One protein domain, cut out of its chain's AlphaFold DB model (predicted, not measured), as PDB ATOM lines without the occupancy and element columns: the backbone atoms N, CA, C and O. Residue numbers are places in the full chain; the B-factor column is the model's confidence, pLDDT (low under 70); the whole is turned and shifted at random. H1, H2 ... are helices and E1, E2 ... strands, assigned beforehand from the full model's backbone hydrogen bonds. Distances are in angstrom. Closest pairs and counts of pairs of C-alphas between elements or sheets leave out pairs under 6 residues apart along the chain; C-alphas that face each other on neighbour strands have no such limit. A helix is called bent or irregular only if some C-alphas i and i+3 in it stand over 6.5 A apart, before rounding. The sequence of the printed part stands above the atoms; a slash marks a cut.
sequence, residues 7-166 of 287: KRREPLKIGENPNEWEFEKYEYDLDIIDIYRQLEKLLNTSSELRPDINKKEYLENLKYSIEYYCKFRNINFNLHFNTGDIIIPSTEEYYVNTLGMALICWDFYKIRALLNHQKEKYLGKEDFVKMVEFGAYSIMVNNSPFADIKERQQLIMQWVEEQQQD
ATOM      1  N   LYS A   7      18.140  12.230  23.049       86.38
ATOM      2  CA  LYS A   7      17.472  12.905  21.927       86.38
ATOM      3  C   LYS A   7      16.422  13.897  22.419       86.38
ATOM      4  O   LYS A   7      15.724  13.608  23.391       86.38
ATOM      5  N   ARG A   8      16.298  15.046  21.753       85.69
ATOM      6  CA  ARG A   8      15.251  16.048  22.020       85.69
ATOM      7  C   ARG A   8      14.816  16.765  20.747       85.69
ATOM      8  O   ARG A   8      15.590  16.866  19.806       85.69
ATOM      9  N   ARG A   9      13.601  17.315  20.763       84.69
ATOM     10  CA  ARG A   9      13.062  18.177  19.690       84.69
ATOM     11  C   ARG A   9      12.845  19.624  20.129       84.69
ATOM     12  O   ARG A   9      12.695  20.508  19.298       84.69
ATOM     13  N   GLU A  10      12.808  19.869  21.435       86.75
ATOM     14  CA  GLU A  10      12.679  21.220  21.979       86.75
ATOM     15  C   GLU A  10      14.033  21.934  21.968       86.75
ATOM     16  O   GLU A  10      15.046  21.299  22.265       86.75
ATOM     17  N   PRO A  11      14.091  23.242  21.695       88.44
ATOM     18  CA  PRO A  11      15.339  23.997  21.729       88.44
ATOM     19  C   PRO A  11      15.895  24.108  23.155       88.44
ATOM     20  O   PRO A  11      15.140  24.182  24.126       88.44
ATOM     21  N   LEU A  12      17.226  24.131  23.286       88.38
ATOM     22  CA  LEU A  12      17.915  24.343  24.565       88.38
ATOM     23  C   LEU A  12      17.535  25.692  25.190       88.38
ATOM     24  O   LEU A  12      17.620  26.738  24.531       88.38
ATOM     25  N   LYS A  13      17.176  25.658  26.472       90.19
ATOM     26  CA  LYS A  13      16.912  26.845  27.289       90.19
ATOM     27  C   LYS A  13      18.204  27.433  27.850       90.19
ATOM     28  O   LYS A  13      19.248  26.781  27.893       90.19
ATOM     29  N   ILE A  14      18.142  28.690  28.283       88.12
ATOM     30  CA  ILE A  14      19.271  29.349  28.951       88.12
ATOM     31  C   ILE A  14      19.650  28.552  30.212       88.12
ATOM     32  O   ILE A  14      18.796  28.259  31.044       88.12
ATOM     33  N   GLY A  15      20.935  28.206  30.335       86.00
ATOM     34  CA  GLY A  15      21.477  27.408  31.441       86.00
ATOM     35  C   GLY A  15      21.537  25.896  31.192       86.00
ATOM     36  O   GLY A  15      22.127  25.184  31.999       86.00
ATOM     37  N   GLU A  16      20.982  25.389  30.085       85.81
ATOM     38  CA  GLU A  16      21.074  23.965  29.733       85.81
ATOM     39  C   GLU A  16      22.411  23.621  29.050       85.81
ATOM     40  O   GLU A  16      22.935  24.392  28.244       85.81
ATOM     41  N   ASN A  17      22.958  22.437  29.350       84.06
ATOM     42  CA  ASN A  17      24.219  21.959  28.784       84.06
ATOM     43  C   ASN A  17      24.008  21.352  27.379       84.06
ATOM     44  O   ASN A  17      23.355  20.311  27.259       84.06
ATOM     45  N   PRO A  18      24.589  21.927  26.307       81.88
ATOM     46  CA  PRO A  18      24.404  21.423  24.945       81.88
ATOM     47  C   PRO A  18      25.036  20.046  24.705       81.88
ATOM     48  O   PRO A  18      24.607  19.323  23.811       81.88
ATOM     49  N   ASN A  19      26.032  19.643  25.499       84.88
ATOM     50  CA  ASN A  19      26.776  18.398  25.270       84.88
ATOM     51  C   ASN A  19      26.012  17.126  25.668       84.88
ATOM     52  O   ASN A  19      26.438  16.023  25.319       84.88
ATOM     53  N   GLU A  20      24.899  17.274  26.386       81.88
ATOM     54  CA  GLU A  20      24.066  16.169  26.873       81.88
ATOM     55  C   GLU A  20      23.012  15.717  25.858       81.88
ATOM     56  O   GLU A  20      22.465  14.614  25.981       81.88
ATOM     57  N   TRP A  21      22.743  16.547  24.847       80.31
ATOM     58  CA  TRP A  21      21.599  16.391  23.962       80.31
ATOM     59  C   TRP A  21      22.005  16.283  22.492       80.31
ATOM     60  O   TRP A  21      22.960  16.902  22.029       80.31
ATOM     61  N   GLU A  22      21.255  15.478  21.754       83.50
ATOM     62  CA  GLU A  22      21.250  15.403  20.299       83.50
ATOM     63  C   GLU A  22      19.884  15.899  19.819       83.50
ATOM     64  O   GLU A  22      18.844  15.458  20.318       83.50
ATOM     65  N   PHE A  23      19.883  16.861  18.901       83.31
ATOM     66  CA  PHE A  23      18.650  17.444  18.393       83.31
ATOM     67  C   PHE A  23      18.075  16.572  17.273       83.31
ATOM     68  O   PHE A  23      18.796  16.153  16.370       83.31
ATOM     69  N   GLU A  24      16.781  16.270  17.340       86.69
ATOM     70  CA  GLU A  24      16.075  15.446  16.364       86.69
ATOM     71  C   GLU A  24      15.122  16.311  15.536       86.69
ATOM     72  O   GLU A  24      14.105  16.810  16.026       86.69
ATOM     73  N   LYS A  25      15.458  16.458  14.253       87.50
ATOM     74  CA  LYS A  25      14.718  17.246  13.267       87.50
ATOM     75  C   LYS A  25      14.371  16.380  12.061       87.50
ATOM     76  O   LYS A  25      15.191  15.597  11.584       87.50
ATOM     77  N   TYR A  26      13.155  16.540  11.562       90.12
ATOM     78  CA  TYR A  26      12.729  16.028  10.267       90.12
ATOM     79  C   TYR A  26      12.803  17.135   9.203       90.12
ATOM     80  O   TYR A  26      12.642  18.309   9.523       90.12
ATOM     81  N   GLU A  27      13.015  16.775   7.934       88.31
ATOM     82  CA  GLU A  27      13.236  17.741   6.839       88.31
ATOM     83  C   GLU A  27      12.108  18.776   6.701       88.31
ATOM     84  O   GLU A  27      12.371  19.932   6.390       88.31
ATOM     85  N   TYR A  28      10.859  18.378   6.955       91.62
ATOM     86  CA  TYR A  28       9.701  19.270   6.869       91.62
ATOM     87  C   TYR A  28       9.313  19.921   8.198       91.62
ATOM     88  O   TYR A  28       8.271  20.566   8.236       91.62
ATOM     89  N   ASP A  29      10.082  19.764   9.282       93.81
ATOM     90  CA  ASP A  29       9.810  20.491  10.528       93.81
ATOM     91  C   ASP A  29      10.020  22.004  10.340       93.81
ATOM     92  O   ASP A  29      10.922  22.441   9.625       93.81
ATOM     93  N   LEU A  30       9.198  22.816  11.016       95.44
ATOM     94  CA  LEU A  30       9.290  24.277  10.960       95.44
ATOM     95  C   LEU A  30      10.408  24.795  11.859       95.44
ATOM     96  O   LEU A  30      10.170  25.259  12.975       95.44
ATOM     97  N   ASP A  31      11.630  24.694  11.358       94.88
ATOM     98  CA  ASP A  31      12.808  25.265  11.987       94.88
ATOM     99  C   ASP A  31      13.025  26.709  11.535       94.88
ATOM    100  O   ASP A  31      13.380  26.984  10.387       94.88
ATOM    101  N   ILE A  32      12.819  27.644  12.456       95.44
ATOM    102  CA  ILE A  32      12.861  29.068  12.130       95.44
ATOM    103  C   ILE A  32      14.272  29.579  11.803       95.44
ATOM    104  O   ILE A  32      14.407  30.545  11.050       95.44
ATOM    105  N   ILE A  33      15.325  28.928  12.311       95.75
ATOM    106  CA  ILE A  33      16.711  29.299  11.990       95.75
ATOM    107  C   ILE A  33      17.047  28.881  10.558       95.75
ATOM    108  O   ILE A  33      17.635  29.653   9.800       95.75
ATOM    109  N   ASP A  34      16.636  27.680  10.164       94.06
ATOM    110  CA  ASP A  34      16.799  27.179   8.800       94.06
ATOM    111  C   ASP A  34      15.998  28.016   7.790       94.06
ATOM    112  O   ASP A  34      16.546  28.459   6.782       94.06
ATOM    113  N   ILE A  35      14.746  28.358   8.111       95.38
ATOM    114  CA  ILE A  35      13.920  29.264   7.294       95.38
ATOM    115  C   ILE A  35      14.614  30.623   7.102       95.38
ATOM    116  O   ILE A  35      14.686  31.120   5.976       95.38
ATOM    117  N   TYR A  36      15.174  31.209   8.168       95.75
ATOM    118  CA  TYR A  36      15.947  32.452   8.075       95.75
ATOM    119  C   TYR A  36      17.131  32.314   7.108       95.75
ATOM    120  O   TYR A  36      17.293  33.137   6.208       95.75
ATOM    121  N   ARG A  37      17.932  31.250   7.247       94.75
ATOM    122  CA  ARG A  37      19.112  31.005   6.398       94.75
ATOM    123  C   ARG A  37      18.727  30.768   4.936       94.75
ATOM    124  O   ARG A  37      19.421  31.228   4.030       94.75
ATOM    125  N   GLN A  38      17.614  30.081   4.687       92.81
ATOM    126  CA  GLN A  38      17.085  29.884   3.338       92.81
ATOM    127  C   GLN A  38      16.644  31.210   2.710       92.81
ATOM    128  O   GLN A  38      16.998  31.484   1.563       92.81
ATOM    129  N   LEU A  39      15.936  32.062   3.459       93.56
ATOM    130  CA  LEU A  39      15.553  33.400   2.999       93.56
ATOM    131  C   LEU A  39      16.769  34.282   2.722       93.56
ATOM    132  O   LEU A  39      16.822  34.918   1.673       93.56
ATOM    133  N   GLU A  40      17.760  34.290   3.611       95.06
ATOM    134  CA  GLU A  40      19.019  35.014   3.419       95.06
ATOM    135  C   GLU A  40      19.720  34.579   2.131       95.06
ATOM    136  O   GLU A  40      20.081  35.417   1.300       95.06
ATOM    137  N   LYS A  41      19.848  33.267   1.914       93.44
ATOM    138  CA  LYS A  41      20.425  32.725   0.684       93.44
ATOM    139  C   LYS A  41      19.646  33.191  -0.547       93.44
ATOM    140  O   LYS A  41      20.260  33.711  -1.475       93.44
ATOM    141  N   LEU A  42      18.320  33.051  -0.545       90.81
ATOM    142  CA  LEU A  42      17.471  33.444  -1.674       90.81
ATOM    143  C   LEU A  42      17.537  34.944  -1.963       90.81
ATOM    144  O   LEU A  42      17.622  35.337  -3.123       90.81
ATOM    145  N   LEU A  43      17.540  35.790  -0.934       92.00
ATOM    146  CA  LEU A  43      17.685  37.239  -1.083       92.00
ATOM    147  C   LEU A  43      19.034  37.615  -1.696       92.00
ATOM    148  O   LEU A  43      19.114  38.564  -2.479       92.00
ATOM    149  N   ASN A  44      20.091  36.878  -1.365       89.94
ATOM    150  CA  ASN A  44      21.424  37.112  -1.906       89.94
ATOM    151  C   ASN A  44      21.577  36.613  -3.348       89.94
ATOM    152  O   ASN A  44      22.345  37.206  -4.102       89.94
ATOM    153  N   THR A  45      20.833  35.580  -3.753       87.19
ATOM    154  CA  THR A  45      20.932  34.989  -5.099       87.19
ATOM    155  C   THR A  45      19.853  35.444  -6.080       87.19
ATOM    156  O   THR A  45      20.029  35.261  -7.280       87.19
ATOM    157  N   SER A  46      18.734  35.998  -5.609       81.00
ATOM    158  CA  SER A  46      17.622  36.407  -6.474       81.00
ATOM    159  C   SER A  46      17.899  37.736  -7.180       81.00
ATOM    160  O   SER A  46      18.336  38.712  -6.560       81.00
ATOM    161  N   SER A  47      17.601  37.768  -8.480       65.12
ATOM    162  CA  SER A  47      17.639  38.960  -9.331       65.12
ATOM    163  C   SER A  47      16.332  39.762  -9.321       65.12
ATOM    164  O   SER A  47      16.327  40.896  -9.792       65.12
ATOM    165  N   GLU A  48      15.240  39.212  -8.779       80.25
ATOM    166  CA  GLU A  48      13.880  39.759  -8.910       80.25
ATOM    167  C   GLU A  48      13.220  40.008  -7.545       80.25
ATOM    168  O   GLU A  48      12.249  39.361  -7.139       80.25
ATOM    169  N   LEU A  49      13.766  40.972  -6.805       85.81
ATOM    170  CA  LEU A  49      13.113  41.483  -5.600       85.81
ATOM    171  C   LEU A  49      12.097  42.570  -5.941       85.81
ATOM    172  O   LEU A  49      12.235  43.282  -6.939       85.81
ATOM    173  N   ARG A  50      11.095  42.742  -5.074       84.88
ATOM    174  CA  ARG A  50      10.208  43.902  -5.175       84.88
ATOM    175  C   ARG A  50      11.012  45.204  -4.965       84.88
ATOM    176  O   ARG A  50      11.923  45.213  -4.132       84.88
ATOM    177  N   PRO A  51      10.687  46.302  -5.673       82.38
ATOM    178  CA  PRO A  51      11.478  47.540  -5.635       82.38
ATOM    179  C   PRO A  51      11.570  48.207  -4.256       82.38
ATOM    180  O   PRO A  51      12.516  48.940  -3.986       82.38
ATOM    181  N   ASP A  52      10.584  47.969  -3.395       84.50
ATOM    182  CA  ASP A  52      10.460  48.515  -2.043       84.50
ATOM    183  C   ASP A  52      11.265  47.736  -0.988       84.50
ATOM    184  O   ASP A  52      11.294  48.126   0.178       84.50
ATOM    185  N   ILE A  53      11.930  46.641  -1.368       89.19
ATOM    186  CA  ILE A  53      12.589  45.748  -0.415       89.19
ATOM    187  C   ILE A  53      14.057  46.105  -0.219       89.19
ATOM    188  O   ILE A  53      14.909  45.889  -1.084       89.19
ATOM    189  N   ASN A  54      14.380  46.541   0.997       91.12
ATOM    190  CA  ASN A  54      15.750  46.588   1.483       91.12
ATOM    191  C   ASN A  54      16.146  45.231   2.089       91.12
ATOM    192  O   ASN A  54      15.638  44.834   3.137       91.12
ATOM    193  N   LYS A  55      17.088  44.524   1.447       91.19
ATOM    194  CA  LYS A  55      17.536  43.181   1.873       91.19
ATOM    195  C   LYS A  55      18.024  43.144   3.326       91.19
ATOM    196  O   LYS A  55      17.688  42.221   4.062       91.19
ATOM    197  N   LYS A  56      18.825  44.137   3.730       93.00
ATOM    198  CA  LYS A  56      19.431  44.189   5.067       93.00
ATOM    199  C   LYS A  56      18.364  44.420   6.129       93.00
ATOM    200  O   LYS A  56      18.326  43.699   7.116       93.00
ATOM    201  N   GLU A  57      17.492  45.394   5.903       93.62
ATOM    202  CA  GLU A  57      16.392  45.702   6.818       93.62
ATOM    203  C   GLU A  57      15.427  44.520   6.963       93.62
ATOM    204  O   GLU A  57      15.043  44.164   8.072       93.62
ATOM    205  N   TYR A  58      15.100  43.854   5.854       93.00
ATOM    206  CA  TYR A  58      14.247  42.672   5.859       93.00
ATOM    207  C   TYR A  58      14.823  41.544   6.731       93.00
ATOM    208  O   TYR A  58      14.121  40.992   7.578       93.00
ATOM    209  N   LEU A  59      16.111  41.223   6.561       94.56
ATOM    210  CA  LEU A  59      16.779  40.189   7.353       94.56
ATOM    211  C   LEU A  59      16.914  40.579   8.829       94.56
ATOM    212  O   LEU A  59      16.653  39.746   9.695       94.56
ATOM    213  N   GLU A  60      17.242  41.835   9.137       94.50
ATOM    214  CA  GLU A  60      17.295  42.310  10.527       94.50
ATOM    215  C   GLU A  60      15.921  42.222  11.210       94.50
ATOM    216  O   GLU A  60      15.830  41.748  12.341       94.50
ATOM    217  N   ASN A  61      14.834  42.567  10.515       93.31
ATOM    218  CA  ASN A  61      13.476  42.445  11.054       93.31
ATOM    219  C   ASN A  61      13.087  40.985  11.348       93.31
ATOM    220  O   ASN A  61      12.462  40.691  12.377       93.31
ATOM    221  N   LEU A  62      13.480  40.046  10.479       93.75
ATOM    222  CA  LEU A  62      13.272  38.618  10.727       93.75
ATOM    223  C   LEU A  62      14.094  38.126  11.913       93.75
ATOM    224  O   LEU A  62      13.555  37.471  12.804       93.75
ATOM    225  N   LYS A  63      15.378  38.480  11.960       95.69
ATOM    226  CA  LYS A  63      16.268  38.119  13.062       95.69
ATOM    227  C   LYS A  63      15.747  38.650  14.398       95.69
ATOM    228  O   LYS A  63      15.679  37.888  15.359       95.69
ATOM    229  N   TYR A  64      15.306  39.906  14.438       94.94
ATOM    230  CA  TYR A  64      14.700  40.519  15.618       94.94
ATOM    231  C   TYR A  64      13.456  39.755  16.089       94.94
ATOM    232  O   TYR A  64      13.286  39.500  17.280       94.94
ATOM    233  N   SER A  65      12.603  39.324  15.156       93.06
ATOM    234  CA  SER A  65      11.406  38.540  15.480       93.06
ATOM    235  C   SER A  65      11.756  37.175  16.095       93.06
ATOM    236  O   SER A  65      11.127  36.750  17.067       93.06
ATOM    237  N   ILE A  66      12.803  36.517  15.583       94.75
ATOM    238  CA  ILE A  66      13.328  35.257  16.132       94.75
ATOM    239  C   ILE A  66      13.908  35.477  17.531       94.75
ATOM    240  O   ILE A  66      13.630  34.702  18.449       94.75
ATOM    241  N   GLU A  67      14.700  36.533  17.711       95.06
ATOM    242  CA  GLU A  67      15.289  36.891  19.000       95.06
ATOM    243  C   GLU A  67      14.201  37.164  20.048       95.06
ATOM    244  O   GLU A  67      14.266  36.644  21.165       95.06
ATOM    245  N   TYR A  68      13.149  37.898  19.668       94.56
ATOM    246  CA  TYR A  68      11.994  38.160  20.521       94.56
ATOM    247  C   TYR A  68      11.284  36.867  20.944       94.56
ATOM    248  O   TYR A  68      11.026  36.666  22.136       94.56
ATOM    249  N   TYR A  69      11.024  35.953  20.000       93.81
ATOM    250  CA  TYR A  69      10.454  34.636  20.304       93.81
ATOM    251  C   TYR A  69      11.335  33.852  21.288       93.81
ATOM    252  O   TYR A  69      10.841  33.325  22.289       93.81
ATOM    253  N   CYS A  70      12.649  33.820  21.046       94.12
ATOM    254  CA  CYS A  70      13.592  33.114  21.907       94.12
ATOM    255  C   CYS A  70      13.593  33.680  23.328       94.12
ATOM    256  O   CYS A  70      13.509  32.918  24.292       94.12
ATOM    257  N   LYS A  71      13.621  35.010  23.463       93.62
ATOM    258  CA  LYS A  71      13.558  35.699  24.755       93.62
ATOM    259  C   LYS A  71      12.289  35.333  25.520       93.62
ATOM    260  O   LYS A  71      12.370  34.976  26.693       93.62
ATOM    261  N   PHE A  72      11.133  35.370  24.859       94.06
ATOM    262  CA  PHE A  72       9.851  35.034  25.483       94.06
ATOM    263  C   PHE A  72       9.784  33.572  25.959       94.06
ATOM    264  O   PHE A  72       9.158  33.271  26.972       94.06
ATOM    265  N   ARG A  73      10.464  32.655  25.259       91.19
ATOM    266  CA  ARG A  73      10.499  31.216  25.579       91.19
ATOM    267  C   ARG A  73      11.696  30.778  26.421       91.19
ATOM    268  O   ARG A  73      11.848  29.583  26.675       91.19
ATOM    269  N   ASN A  74      12.527  31.720  26.868       93.88
ATOM    270  CA  ASN A  74      13.778  31.447  27.578       93.88
ATOM    271  C   ASN A  74      14.732  30.510  26.797       93.88
ATOM    272  O   ASN A  74      15.410  29.662  27.377       93.88
ATOM    273  N   ILE A  75      14.759  30.641  25.469       93.94
ATOM    274  CA  ILE A  75      15.629  29.890  24.555       93.94
ATOM    275  C   ILE A  75      16.950  30.644  24.379       93.94
ATOM    276  O   ILE A  75      16.966  31.870  24.254       93.94
ATOM    277  N   ASN A  76      18.070  29.919  24.320       92.19
ATOM    278  CA  ASN A  76      19.378  30.524  24.065       92.19
ATOM    279  C   ASN A  76      19.548  30.890  22.577       92.19
ATOM    280  O   ASN A  76      20.062  30.095  21.789       92.19
ATOM    281  N   PHE A  77      19.125  32.101  22.202       93.31
ATOM    282  CA  PHE A  77      19.198  32.600  20.824       93.31
ATOM    283  C   PHE A  77      20.607  32.491  20.227       93.31
ATOM    284  O   PHE A  77      20.772  31.894  19.169       93.31
ATOM    285  N   ASN A  78      21.632  33.005  20.916       91.56
ATOM    286  CA  ASN A  78      23.003  33.039  20.392       91.56
ATOM    287  C   ASN A  78      23.562  31.641  20.104       91.56
ATOM    288  O   ASN A  78      24.293  31.457  19.133       91.56
ATOM    289  N   LEU A  79      23.226  30.647  20.929       90.81
ATOM    290  CA  LEU A  79      23.633  29.266  20.687       90.81
ATOM    291  C   LEU A  79      22.985  28.721  19.406       90.81
ATOM    292  O   LEU A  79      23.681  28.238  18.508       90.81
ATOM    293  N   HIS A  80      21.659  28.825  19.312       90.75
ATOM    294  CA  HIS A  80      20.898  28.228  18.214       90.75
ATOM    295  C   HIS A  80      21.091  28.960  16.891       90.75
ATOM    296  O   HIS A  80      21.314  28.320  15.873       90.75
ATOM    297  N   PHE A  81      21.118  30.291  16.895       91.25
ATOM    298  CA  PHE A  81      21.304  31.073  15.674       91.25
ATOM    299  C   PHE A  81      22.631  30.742  14.970       91.25
ATOM    300  O   PHE A  81      22.695  30.698  13.740       91.25
ATOM    301  N   ASN A  82      23.672  30.419  15.744       86.12
ATOM    302  CA  ASN A  82      24.981  30.042  15.214       86.12
ATOM    303  C   ASN A  82      25.103  28.552  14.870       86.12
ATOM    304  O   ASN A  82      25.764  28.208  13.894       86.12
ATOM    305  N   THR A  83      24.515  27.658  15.670       79.25
ATOM    306  CA  THR A  83      24.871  26.221  15.627       79.25
ATOM    307  C   THR A  83      23.703  25.251  15.759       79.25
ATOM    308  O   THR A  83      23.919  24.047  15.654       79.25
ATOM    309  N   GLY A  84      22.491  25.742  16.003       76.81
ATOM    310  CA  GLY A  84      21.346  24.907  16.345       76.81
ATOM    311  C   GLY A  84      20.122  25.149  15.473       76.81
ATOM    312  O   GLY A  84      20.144  25.933  14.522       76.81
ATOM    313  N   ASP A  85      19.061  24.458  15.867       86.44
ATOM    314  CA  ASP A  85      17.754  24.432  15.230       86.44
ATOM    315  C   ASP A  85      16.705  24.859  16.269       86.44
ATOM    316  O   ASP A  85      16.820  24.555  17.463       86.44
ATOM    317  N   ILE A  86      15.650  25.544  15.828       94.25
ATOM    318  CA  ILE A  86      14.519  25.911  16.687       94.25
ATOM    319  C   ILE A  86      13.228  25.503  15.984       94.25
ATOM    320  O   ILE A  86      12.674  26.258  15.185       94.25
ATOM    321  N   ILE A  87      12.736  24.306  16.313       94.12
ATOM    322  CA  ILE A  87      11.458  23.803  15.803       94.12
ATOM    323  C   ILE A  87      10.313  24.494  16.541       94.12
ATOM    324  O   ILE A  87      10.203  24.399  17.765       94.12
ATOM    325  N   ILE A  88       9.434  25.148  15.787       94.19
ATOM    326  CA  ILE A  88       8.240  25.800  16.323       94.19
ATOM    327  C   ILE A  88       7.097  24.774  16.407       94.19
ATOM    328  O   ILE A  88       6.669  24.250  15.374       94.19
ATOM    329  N   PRO A  89       6.579  24.459  17.610       91.94
ATOM    330  CA  PRO A  89       5.478  23.516  17.760       91.94
ATOM    331  C   PRO A  89       4.165  24.077  17.206       91.94
ATOM    332  O   PRO A  89       3.872  25.259  17.359       91.94
ATOM    333  N   SER A  90       3.316  23.206  16.649       93.19
ATOM    334  CA  SER A  90       2.005  23.578  16.083       93.19
ATOM    335  C   SER A  90       0.973  24.081  17.092       93.19
ATOM    336  O   SER A  90      -0.060  24.625  16.706       93.19
ATOM    337  N   THR A  91       1.258  23.930  18.384       89.88
ATOM    338  CA  THR A  91       0.457  24.474  19.482       89.88
ATOM    339  C   THR A  91       0.767  25.938  19.788       89.88
ATOM    340  O   THR A  91       0.042  26.542  20.573       89.88
ATOM    341  N   GLU A  92       1.835  26.503  19.221       89.19
ATOM    342  CA  GLU A  92       2.250  27.876  19.495       89.19
ATOM    343  C   GLU A  92       1.600  28.877  18.545       89.19
ATOM    344  O   GLU A  92       1.508  28.641  17.345       89.19
ATOM    345  N   GLU A  93       1.236  30.055  19.054       86.31
ATOM    346  CA  GLU A  93       0.682  31.145  18.232       86.31
ATOM    347  C   GLU A  93       1.643  31.569  17.111       86.31
ATOM    348  O   GLU A  93       1.233  31.904  15.999       86.31
ATOM    349  N   TYR A  94       2.946  31.485  17.382       91.25
ATOM    350  CA  TYR A  94       3.992  31.841  16.429       91.25
ATOM    351  C   TYR A  94       4.095  30.869  15.243       91.25
ATOM    352  O   TYR A  94       4.647  31.220  14.204       91.25
ATOM    353  N   TYR A  95       3.508  29.674  15.352       95.19
ATOM    354  CA  TYR A  95       3.568  28.636  14.325       95.19
ATOM    355  C   TYR A  95       3.007  29.082  12.974       95.19
ATOM    356  O   TYR A  95       3.611  28.813  11.940       95.19
ATOM    357  N   VAL A  96       1.873  29.793  12.965       94.19
ATOM    358  CA  VAL A  96       1.244  30.272  11.719       94.19
ATOM    359  C   VAL A  96       2.172  31.242  10.991       94.19
ATOM    360  O   VAL A  96       2.301  31.184   9.767       94.19
ATOM    361  N   ASN A  97       2.864  32.096  11.753       93.88
ATOM    362  CA  ASN A  97       3.870  33.004  11.220       93.88
ATOM    363  C   ASN A  97       5.051  32.236  10.630       93.88
ATOM    364  O   ASN A  97       5.381  32.441   9.463       93.88
ATOM    365  N   THR A  98       5.609  31.286  11.379       96.19
ATOM    366  CA  THR A  98       6.722  30.458  10.905       96.19
ATOM    367  C   THR A  98       6.357  29.658   9.654       96.19
ATOM    368  O   THR A  98       7.151  29.608   8.720       96.19
ATOM    369  N   LEU A  99       5.148  29.093   9.579       97.69
ATOM    370  CA  LEU A  99       4.675  28.383   8.390       97.69
ATOM    371  C   LEU A  99       4.542  29.327   7.190       97.69
ATOM    372  O   LEU A  99       4.977  28.987   6.095       97.69
ATOM    373  N   GLY A 100       3.977  30.521   7.393       96.19
ATOM    374  CA  GLY A 100       3.886  31.541   6.348       96.19
ATOM    375  C   GLY A 100       5.257  31.944   5.804       96.19
ATOM    376  O   GLY A 100       5.436  32.008   4.591       96.19
ATOM    377  N   MET A 101       6.242  32.133   6.686       95.69
ATOM    378  CA  MET A 101       7.626  32.420   6.296       95.69
ATOM    379  C   MET A 101       8.281  31.244   5.564       95.69
ATOM    380  O   MET A 101       8.939  31.455   4.548       95.69
ATOM    381  N   ALA A 102       8.051  30.008   6.021       95.94
ATOM    382  CA  ALA A 102       8.537  28.809   5.342       95.94
ATOM    383  C   ALA A 102       8.029  28.747   3.895       95.94
ATOM    384  O   ALA A 102       8.809  28.508   2.980       95.94
ATOM    385  N   LEU A 103       6.745  29.034   3.662       95.50
ATOM    386  CA  LEU A 103       6.136  29.005   2.326       95.50
ATOM    387  C   LEU A 103       6.748  30.020   1.343       95.50
ATOM    388  O   LEU A 103       6.713  29.789   0.129       95.50
ATOM    389  N   ILE A 104       7.350  31.106   1.844       93.12
ATOM    390  CA  ILE A 104       8.073  32.080   1.015       93.12
ATOM    391  C   ILE A 104       9.342  31.447   0.430       93.12
ATOM    392  O   ILE A 104       9.601  31.601  -0.761       93.12
ATOM    393  N   CYS A 105      10.136  30.750   1.247       88.50
ATOM    394  CA  CYS A 105      11.473  30.291   0.853       88.50
ATOM    395  C   CYS A 105      11.569  28.822   0.460       88.50
ATOM    396  O   CYS A 105      12.564  28.429  -0.146       88.50
ATOM    397  N   TRP A 106      10.570  28.006   0.795       87.00
ATOM    398  CA  TRP A 106      10.647  26.576   0.528       87.00
ATOM    399  C   TRP A 106      10.781  26.296  -0.968       87.00
ATOM    400  O   TRP A 106      10.273  27.050  -1.802       87.00
ATOM    401  N   ASP A 107      11.419  25.190  -1.331       81.50
ATOM    402  CA  ASP A 107      11.432  24.738  -2.722       81.50
ATOM    403  C   ASP A 107       9.988  24.553  -3.220       81.50
ATOM    404  O   ASP A 107       9.186  23.865  -2.577       81.50
ATOM    405  N   PHE A 108       9.678  25.162  -4.367       81.12
ATOM    406  CA  PHE A 108       8.390  25.085  -5.052       81.12
ATOM    407  C   PHE A 108       7.841  23.654  -5.126       81.12
ATOM    408  O   PHE A 108       6.681  23.415  -4.785       81.12
ATOM    409  N   TYR A 109       8.682  22.685  -5.493       77.06
ATOM    410  CA  TYR A 109       8.275  21.287  -5.659       77.06
ATOM    411  C   TYR A 109       8.038  20.569  -4.326       77.06
ATOM    412  O   TYR A 109       7.372  19.535  -4.280       77.06
ATOM    413  N   LYS A 110       8.548  21.124  -3.220       85.12
ATOM    414  CA  LYS A 110       8.420  20.556  -1.874       85.12
ATOM    415  C   LYS A 110       7.317  21.202  -1.034       85.12
ATOM    416  O   LYS A 110       7.004  20.664   0.025       85.12
ATOM    417  N   ILE A 111       6.680  22.288  -1.493       88.69
ATOM    418  CA  ILE A 111       5.591  22.969  -0.758       88.69
ATOM    419  C   ILE A 111       4.473  21.989  -0.378       88.69
ATOM    420  O   ILE A 111       4.018  21.968   0.763       88.69
ATOM    421  N   ARG A 112       4.050  21.130  -1.310       90.31
ATOM    422  CA  ARG A 112       2.999  20.131  -1.050       90.31
ATOM    423  C   ARG A 112       3.414  19.118   0.018       90.31
ATOM    424  O   ARG A 112       2.617  18.794   0.894       90.31
ATOM    425  N   ALA A 113       4.659  18.644  -0.034       88.25
ATOM    426  CA  ALA A 113       5.192  17.707   0.953       88.25
ATOM    427  C   ALA A 113       5.281  18.347   2.348       88.25
ATOM    428  O   ALA A 113       4.850  17.734   3.324       88.25
ATOM    429  N   LEU A 114       5.732  19.607   2.423       95.12
ATOM    430  CA  LEU A 114       5.721  20.407   3.647       95.12
ATOM    431  C   LEU A 114       4.303  20.504   4.229       95.12
ATOM    432  O   LEU A 114       4.088  20.162   5.388       95.12
ATOM    433  N   LEU A 115       3.326  20.932   3.426       96.94
ATOM    434  CA  LEU A 115       1.948  21.126   3.886       96.94
ATOM    435  C   LEU A 115       1.287  19.818   4.339       96.94
ATOM    436  O   LEU A 115       0.606  19.809   5.363       96.94
ATOM    437  N   ASN A 116       1.519  18.709   3.631       94.50
ATOM    438  CA  ASN A 116       1.030  17.390   4.042       94.50
ATOM    439  C   ASN A 116       1.641  16.958   5.378       94.50
ATOM    440  O   ASN A 116       0.909  16.584   6.292       94.50
ATOM    441  N   HIS A 117       2.962  17.089   5.523       95.25
ATOM    442  CA  HIS A 117       3.654  16.751   6.763       95.25
ATOM    443  C   HIS A 117       3.142  17.563   7.954       95.25
ATOM    444  O   HIS A 117       2.871  17.024   9.028       95.25
ATOM    445  N   GLN A 118       2.993  18.873   7.756       96.75
ATOM    446  CA  GLN A 118       2.507  19.774   8.790       96.75
ATOM    447  C   GLN A 118       1.050  19.479   9.148       96.75
ATOM    448  O   GLN A 118       0.721  19.450  10.331       96.75
ATOM    449  N   LYS A 119       0.199  19.158   8.165       96.12
ATOM    450  CA  LYS A 119      -1.188  18.740   8.396       96.12
ATOM    451  C   LYS A 119      -1.274  17.469   9.243       96.12
ATOM    452  O   LYS A 119      -2.075  17.420  10.172       96.12
ATOM    453  N   GLU A 120      -0.478  16.450   8.924       94.38
ATOM    454  CA  GLU A 120      -0.481  15.161   9.634       94.38
ATOM    455  C   GLU A 120      -0.064  15.293  11.102       94.38
ATOM    456  O   GLU A 120      -0.581  14.580  11.960       94.38
ATOM    457  N   LYS A 121       0.856  16.216  11.400       92.31
ATOM    458  CA  LYS A 121       1.396  16.440  12.749       92.31
ATOM    459  C   LYS A 121       0.791  17.646  13.469       92.31
ATOM    460  O   LYS A 121       1.306  18.063  14.510       92.31
ATOM    461  N   TYR A 122      -0.263  18.239  12.924       95.12
ATOM    462  CA  TYR A 122      -0.851  19.439  13.498       95.12
ATOM    463  C   TYR A 122      -1.606  19.123  14.796       95.12
ATOM    464  O   TYR A 122      -2.538  18.321  14.804       95.12
ATOM    465  N   LEU A 123      -1.215  19.782  15.888       92.88
ATOM    466  CA  LEU A 123      -1.818  19.651  17.221       92.88
ATOM    467  C   LEU A 123      -2.510  20.942  17.681       92.88
ATOM    468  O   LEU A 123      -2.958  21.037  18.824       92.88
ATOM    469  N   GLY A 124      -2.571  21.958  16.817       87.75
ATOM    470  CA  GLY A 124      -3.264  23.202  17.122       87.75
ATOM    471  C   GLY A 124      -4.785  23.024  17.145       87.75
ATOM    472  O   GLY A 124      -5.338  22.029  16.677       87.75
ATOM    473  N   LYS A 125      -5.478  24.009  17.719       83.94
ATOM    474  CA  LYS A 125      -6.933  23.942  17.945       83.94
ATOM    475  C   LYS A 125      -7.765  24.235  16.693       83.94
ATOM    476  O   LYS A 125      -8.957  23.939  16.671       83.94
ATOM    477  N   GLU A 126      -7.170  24.866  15.687       86.50
ATOM    478  CA  GLU A 126      -7.873  25.326  14.490       86.50
ATOM    479  C   GLU A 126      -7.922  24.250  13.395       86.50
ATOM    480  O   GLU A 126      -7.245  23.229  13.453       86.50
ATOM    481  N   ASP A 127      -8.733  24.456  12.355       89.88
ATOM    482  CA  ASP A 127      -8.652  23.600  11.166       89.88
ATOM    483  C   ASP A 127      -7.373  23.956  10.404       89.88
ATOM    484  O   ASP A 127      -7.282  25.055   9.853       89.88
ATOM    485  N   PHE A 128      -6.408  23.031  10.347       94.44
ATOM    486  CA  PHE A 128      -5.126  23.258   9.674       94.44
ATOM    487  C   PHE A 128      -5.293  23.821   8.258       94.44
ATOM    488  O   PHE A 128      -4.592  24.749   7.873       94.44
ATOM    489  N   VAL A 129      -6.263  23.307   7.492       94.88
ATOM    490  CA  VAL A 129      -6.484  23.746   6.105       94.88
ATOM    491  C   VAL A 129      -6.941  25.205   6.065       94.88
ATOM    492  O   VAL A 129      -6.470  25.960   5.221       94.88
ATOM    493  N   LYS A 130      -7.799  25.631   7.000       91.31
ATOM    494  CA  LYS A 130      -8.227  27.038   7.100       91.31
ATOM    495  C   LYS A 130      -7.106  27.944   7.595       91.31
ATOM    496  O   LYS A 130      -6.975  29.065   7.116       91.31
ATOM    497  N   MET A 131      -6.305  27.465   8.543       95.06
ATOM    498  CA  MET A 131      -5.137  28.197   9.029       95.06
ATOM    499  C   MET A 131      -4.141  28.438   7.887       95.06
ATOM    500  O   MET A 131      -3.628  29.548   7.757       95.06
ATOM    501  N   VAL A 132      -3.935  27.455   7.003       94.50
ATOM    502  CA  VAL A 132      -3.130  27.635   5.787       94.50
ATOM    503  C   VAL A 132      -3.788  28.633   4.830       94.50
ATOM    504  O   VAL A 132      -3.132  29.593   4.437       94.50
ATOM    505  N   GLU A 133      -5.072  28.445   4.501       91.94
ATOM    506  CA  GLU A 133      -5.832  29.278   3.550       91.94
ATOM    507  C   GLU A 133      -5.857  30.768   3.924       91.94
ATOM    508  O   GLU A 133      -5.704  31.624   3.055       91.94
ATOM    509  N   PHE A 134      -6.040  31.093   5.206       88.88
ATOM    510  CA  PHE A 134      -6.218  32.478   5.648       88.88
ATOM    511  C   PHE A 134      -5.015  33.036   6.403       88.88
ATOM    512  O   PHE A 134      -4.659  34.196   6.205       88.88
ATOM    513  N   GLY A 135      -4.385  32.237   7.263       90.38
ATOM    514  CA  GLY A 135      -3.283  32.669   8.119       90.38
ATOM    515  C   GLY A 135      -1.949  32.631   7.387       90.38
ATOM    516  O   GLY A 135      -1.416  33.673   7.000       90.38
ATOM    517  N   ALA A 136      -1.419  31.425   7.173       92.88
ATOM    518  CA  ALA A 136      -0.090  31.239   6.588       92.88
ATOM    519  C   ALA A 136       0.006  31.845   5.177       92.88
ATOM    520  O   ALA A 136       1.002  32.495   4.858       92.88
ATOM    521  N   TYR A 137      -1.052  31.718   4.365       91.44
ATOM    522  CA  TYR A 137      -1.141  32.359   3.053       91.44
ATOM    523  C   TYR A 137      -1.000  33.884   3.140       91.44
ATOM    524  O   TYR A 137      -0.179  34.464   2.433       91.44
ATOM    525  N   SER A 138      -1.749  34.552   4.027       89.69
ATOM    526  CA  SER A 138      -1.677  36.016   4.163       89.69
ATOM    527  C   SER A 138      -0.294  36.476   4.610       89.69
ATOM    528  O   SER A 138       0.223  37.472   4.104       89.69
ATOM    529  N   ILE A 139       0.335  35.732   5.522       92.38
ATOM    530  CA  ILE A 139       1.698  36.018   5.979       92.38
ATOM    531  C   ILE A 139       2.681  35.885   4.818       92.38
ATOM    532  O   ILE A 139       3.456  36.812   4.593       92.38
ATOM    533  N   MET A 140       2.600  34.804   4.041       93.75
ATOM    534  CA  MET A 140       3.442  34.603   2.864       93.75
ATOM    535  C   MET A 140       3.282  35.749   1.851       93.75
ATOM    536  O   MET A 140       4.272  36.312   1.394       93.75
ATOM    537  N   VAL A 141       2.047  36.124   1.508       89.94
ATOM    538  CA  VAL A 141       1.783  37.176   0.511       89.94
ATOM    539  C   VAL A 141       2.296  38.538   0.971       89.94
ATOM    540  O   VAL A 141       2.946  39.241   0.198       89.94
ATOM    541  N   ASN A 142       2.028  38.908   2.222       87.88
ATOM    542  CA  ASN A 142       2.378  40.231   2.733       87.88
ATOM    543  C   ASN A 142       3.885  40.372   2.985       87.88
ATOM    544  O   ASN A 142       4.442  41.447   2.764       87.88
ATOM    545  N   ASN A 143       4.548  39.289   3.399       88.88
ATOM    546  CA  ASN A 143       5.959  39.313   3.781       88.88
ATOM    547  C   ASN A 143       6.906  38.809   2.685       88.88
ATOM    548  O   ASN A 143       8.115  38.874   2.884       88.88
ATOM    549  N   SER A 144       6.418  38.316   1.542       91.62
ATOM    550  CA  SER A 144       7.299  37.878   0.451       91.62
ATOM    551  C   SER A 144       8.102  39.054  -0.118       91.62
ATOM    552  O   SER A 144       7.495  40.012  -0.599       91.62
ATOM    553  N   PRO A 145       9.446  38.983  -0.147       91.19
ATOM    554  CA  PRO A 145      10.279  40.007  -0.767       91.19
ATOM    555  C   PRO A 145      10.367  39.858  -2.298       91.19
ATOM    556  O   PRO A 145      10.926  40.726  -2.967       91.19
ATOM    557  N   PHE A 146       9.836  38.765  -2.852       88.19
ATOM    558  CA  PHE A 146       9.953  38.391  -4.264       88.19
ATOM    559  C   PHE A 146       8.735  38.835  -5.083       88.19
ATOM    560  O   PHE A 146       7.601  38.819  -4.586       88.19
ATOM    561  N   ALA A 147       8.967  39.233  -6.338       78.56
ATOM    562  CA  ALA A 147       7.924  39.723  -7.244       78.56
ATOM    563  C   ALA A 147       7.041  38.600  -7.834       78.56
ATOM    564  O   ALA A 147       5.862  38.815  -8.125       78.56
ATOM    565  N   ASP A 148       7.581  37.388  -7.951       70.25
ATOM    566  CA  ASP A 148       7.010  36.202  -8.602       70.25
ATOM    567  C   ASP A 148       6.193  35.294  -7.655       70.25
ATOM    568  O   ASP A 148       5.942  34.120  -7.919       70.25
ATOM    569  N   ILE A 149       5.667  35.849  -6.558       83.12
ATOM    570  CA  ILE A 149       4.936  35.097  -5.520       83.12
ATOM    571  C   ILE A 149       3.655  34.390  -6.022       83.12
ATOM    572  O   ILE A 149       3.112  33.518  -5.340       83.12
ATOM    573  N   LYS A 150       3.149  34.749  -7.211       81.12
ATOM    574  CA  LYS A 150       1.887  34.234  -7.775       81.12
ATOM    575  C   LYS A 150       1.890  32.719  -7.974       81.12
ATOM    576  O   LYS A 150       0.875  32.081  -7.710       81.12
ATOM    577  N   GLU A 151       3.003  32.138  -8.405       81.38
ATOM    578  CA  GLU A 151       3.084  30.690  -8.633       81.38
ATOM    579  C   GLU A 151       2.965  29.915  -7.313       81.38
ATOM    580  O   GLU A 151       2.225  28.933  -7.215       81.38
ATOM    581  N   ARG A 152       3.595  30.419  -6.242       85.94
ATOM    582  CA  ARG A 152       3.468  29.850  -4.887       85.94
ATOM    583  C   ARG A 152       2.038  29.958  -4.379       85.94
ATOM    584  O   ARG A 152       1.508  28.993  -3.835       85.94
ATOM    585  N   GLN A 153       1.400  31.111  -4.593       88.62
ATOM    586  CA  GLN A 153      -0.005  31.319  -4.235       88.62
ATOM    587  C   GLN A 153      -0.909  30.280  -4.903       88.62
ATOM    588  O   GLN A 153      -1.729  29.665  -4.225       88.62
ATOM    589  N   GLN A 154      -0.734  30.051  -6.208       85.56
ATOM    590  CA  GLN A 154      -1.509  29.059  -6.952       85.56
ATOM    591  C   GLN A 154      -1.300  27.645  -6.403       85.56
ATOM    592  O   GLN A 154      -2.282  26.954  -6.150       85.56
ATOM    593  N   LEU A 155      -0.053  27.236  -6.147       85.94
ATOM    594  CA  LEU A 155       0.249  25.913  -5.588       85.94
ATOM    595  C   LEU A 155      -0.393  25.690  -4.215       85.94
ATOM    596  O   LEU A 155      -0.938  24.615  -3.957       85.94
ATOM    597  N   ILE A 156      -0.346  26.696  -3.340       90.94
ATOM    598  CA  ILE A 156      -0.940  26.610  -2.001       90.94
ATOM    599  C   ILE A 156      -2.463  26.532  -2.100       90.94
ATOM    600  O   ILE A 156      -3.067  25.674  -1.459       90.94
ATOM    601  N   MET A 157      -3.088  27.380  -2.921       89.44
ATOM    602  CA  MET A 157      -4.545  27.369  -3.080       89.44
ATOM    603  C   MET A 157      -5.042  26.080  -3.731       89.44
ATOM    604  O   MET A 157      -6.028  25.514  -3.270       89.44
ATOM    605  N   GLN A 158      -4.318  25.556  -4.721       88.38
ATOM    606  CA  GLN A 158      -4.629  24.261  -5.319       88.38
ATOM    607  C   GLN A 158      -4.559  23.139  -4.274       88.38
ATOM    608  O   GLN A 158      -5.465  22.313  -4.189       88.38
ATOM    609  N   TRP A 159      -3.523  23.130  -3.429       94.31
ATOM    610  CA  TRP A 159      -3.436  22.174  -2.325       94.31
ATOM    611  C   TRP A 159      -4.618  22.325  -1.354       94.31
ATOM    612  O   TRP A 159      -5.239  21.327  -0.993       94.31
ATOM    613  N   VAL A 160      -4.987  23.553  -0.967       91.38
ATOM    614  CA  VAL A 160      -6.152  23.816  -0.100       91.38
ATOM    615  C   VAL A 160      -7.433  23.244  -0.714       91.38
ATOM    616  O   VAL A 160      -8.186  22.551  -0.024       91.38
ATOM    617  N   GLU A 161      -7.672  23.489  -2.002       89.31
ATOM    618  CA  GLU A 161      -8.838  22.983  -2.729       89.31
ATOM    619  C   GLU A 161      -8.892  21.450  -2.732       89.31
ATOM    620  O   GLU A 161      -9.938  20.874  -2.424       89.31
ATOM    621  N   GLU A 162      -7.770  20.783  -3.003       88.31
ATOM    622  CA  GLU A 162      -7.656  19.320  -2.957       88.31
ATOM    623  C   GLU A 162      -7.980  18.775  -1.559       88.31
ATOM    624  O   GLU A 162      -8.828  17.894  -1.411       88.31
ATOM    625  N   GLN A 163      -7.415  19.369  -0.501       89.69
ATOM    626  CA  GLN A 163      -7.693  18.936   0.873       89.69
ATOM    627  C   GLN A 163      -9.163  19.137   1.279       89.69
ATOM    628  O   GLN A 163      -9.693  18.401   2.121       89.69
ATOM    629  N   GLN A 164      -9.843  20.129   0.702       82.38
ATOM    630  CA  GLN A 164     -11.278  20.338   0.892       82.38
ATOM    631  C   GLN A 164     -12.129  19.349   0.075       82.38
ATOM    632  O   GLN A 164     -13.238  19.006   0.500       82.38
ATOM    633  N   GLN A 165     -11.635  18.865  -1.067       76.31
ATOM    634  CA  GLN A 165     -12.275  17.810  -1.859       76.31
ATOM    635  C   GLN A 165     -12.121  16.429  -1.205       76.31
ATOM    636  O   GLN A 165     -13.099  15.681  -1.143       76.31
ATOM    637  N   ASP A 166     -10.971  16.125  -0.604       61.47
ATOM    638  CA  ASP A 166     -10.732  14.866   0.117       61.47
ATOM    639  C   ASP A 166     -11.616  14.729   1.368       61.47
ATOM    640  O   ASP A 166     -12.120  13.643   1.678       61.47
TER     641      ASP A 166
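AT A GLANCE: This is residues 7 to 166 of the 287 residues of an uncharacterized protein of Flavobacteriales bacterium (UniProt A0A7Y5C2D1). Two helical hairpins, H1 with H2 and H6 with H7, lie on two sides of H4, which packs on H1 and crosses H6 near the middle of the domain. H5 packs on H7, H3 packs on one end of H2, and residues 7 to 20 with E1 make a loop far from H7. The printed part has 160 residues, with one named strand and seven named helices in the order E1, H1 to H7; the class is mostly helix. It is compact, with a radius of gyration of the C-alphas of 16.0 A and spans of 45 by 39 by 24 A.

HOW THE PARTS SIT: E1, residues 21 to 23, pairs with no named strand, but residues 7 to 8 pair with its residues 22 to 23, parallel. H1, residues 32 to 45, and H2, residues 55 to 72, form a hairpin at a shallow tilt of 4 degrees; their closest C-alphas, of Leu 43 and Lys 55, are 6.6 A apart. H3, residues 77 to 83, touches H2 at residues 66 to 71 alone, closest at the C-alphas of Cys 70 and Phe 77, 5.7 A. H4, residues 94 to 105, touches H1, closest at the C-alphas of Leu 39 and Cys 105, 5.6 A. H5, residues 108 to 120, is irregular: C-alphas 109 and 112 are 7.1 A apart. H6, residues 128 to 143, is only just irregular, with C-alphas 133 and 136 6.8 A apart. H6 touches H4 at a steep tilt of 61 degrees, closest at the C-alphas of Gly 100 and Ala 136, 4.0 A. H7, residues 150 to 166, forms a hairpin with H6 and touches H5. Every O i to N i+4 pair is within hydrogen-bond range in H1, H2 and H7, against 2 of 3 in H3, 7 of 8 in H4, 7 of 9 in H5 and 9 of 12 in H6.

IN THESE COORDINATES: E1 begins at C-alpha 21 (21.599, 16.391, 23.962). H2 is 26.1 A long and H7 24.4 A, ending at C-alpha 166 (-10.732, 14.866, 0.117).

THE WHOLE: The farthest C-alphas, of Gly 15 and Gln 165, are 48.4 A apart. The printed part has no cut and no long link. Residues 47 and 166 have pLDDT under 70.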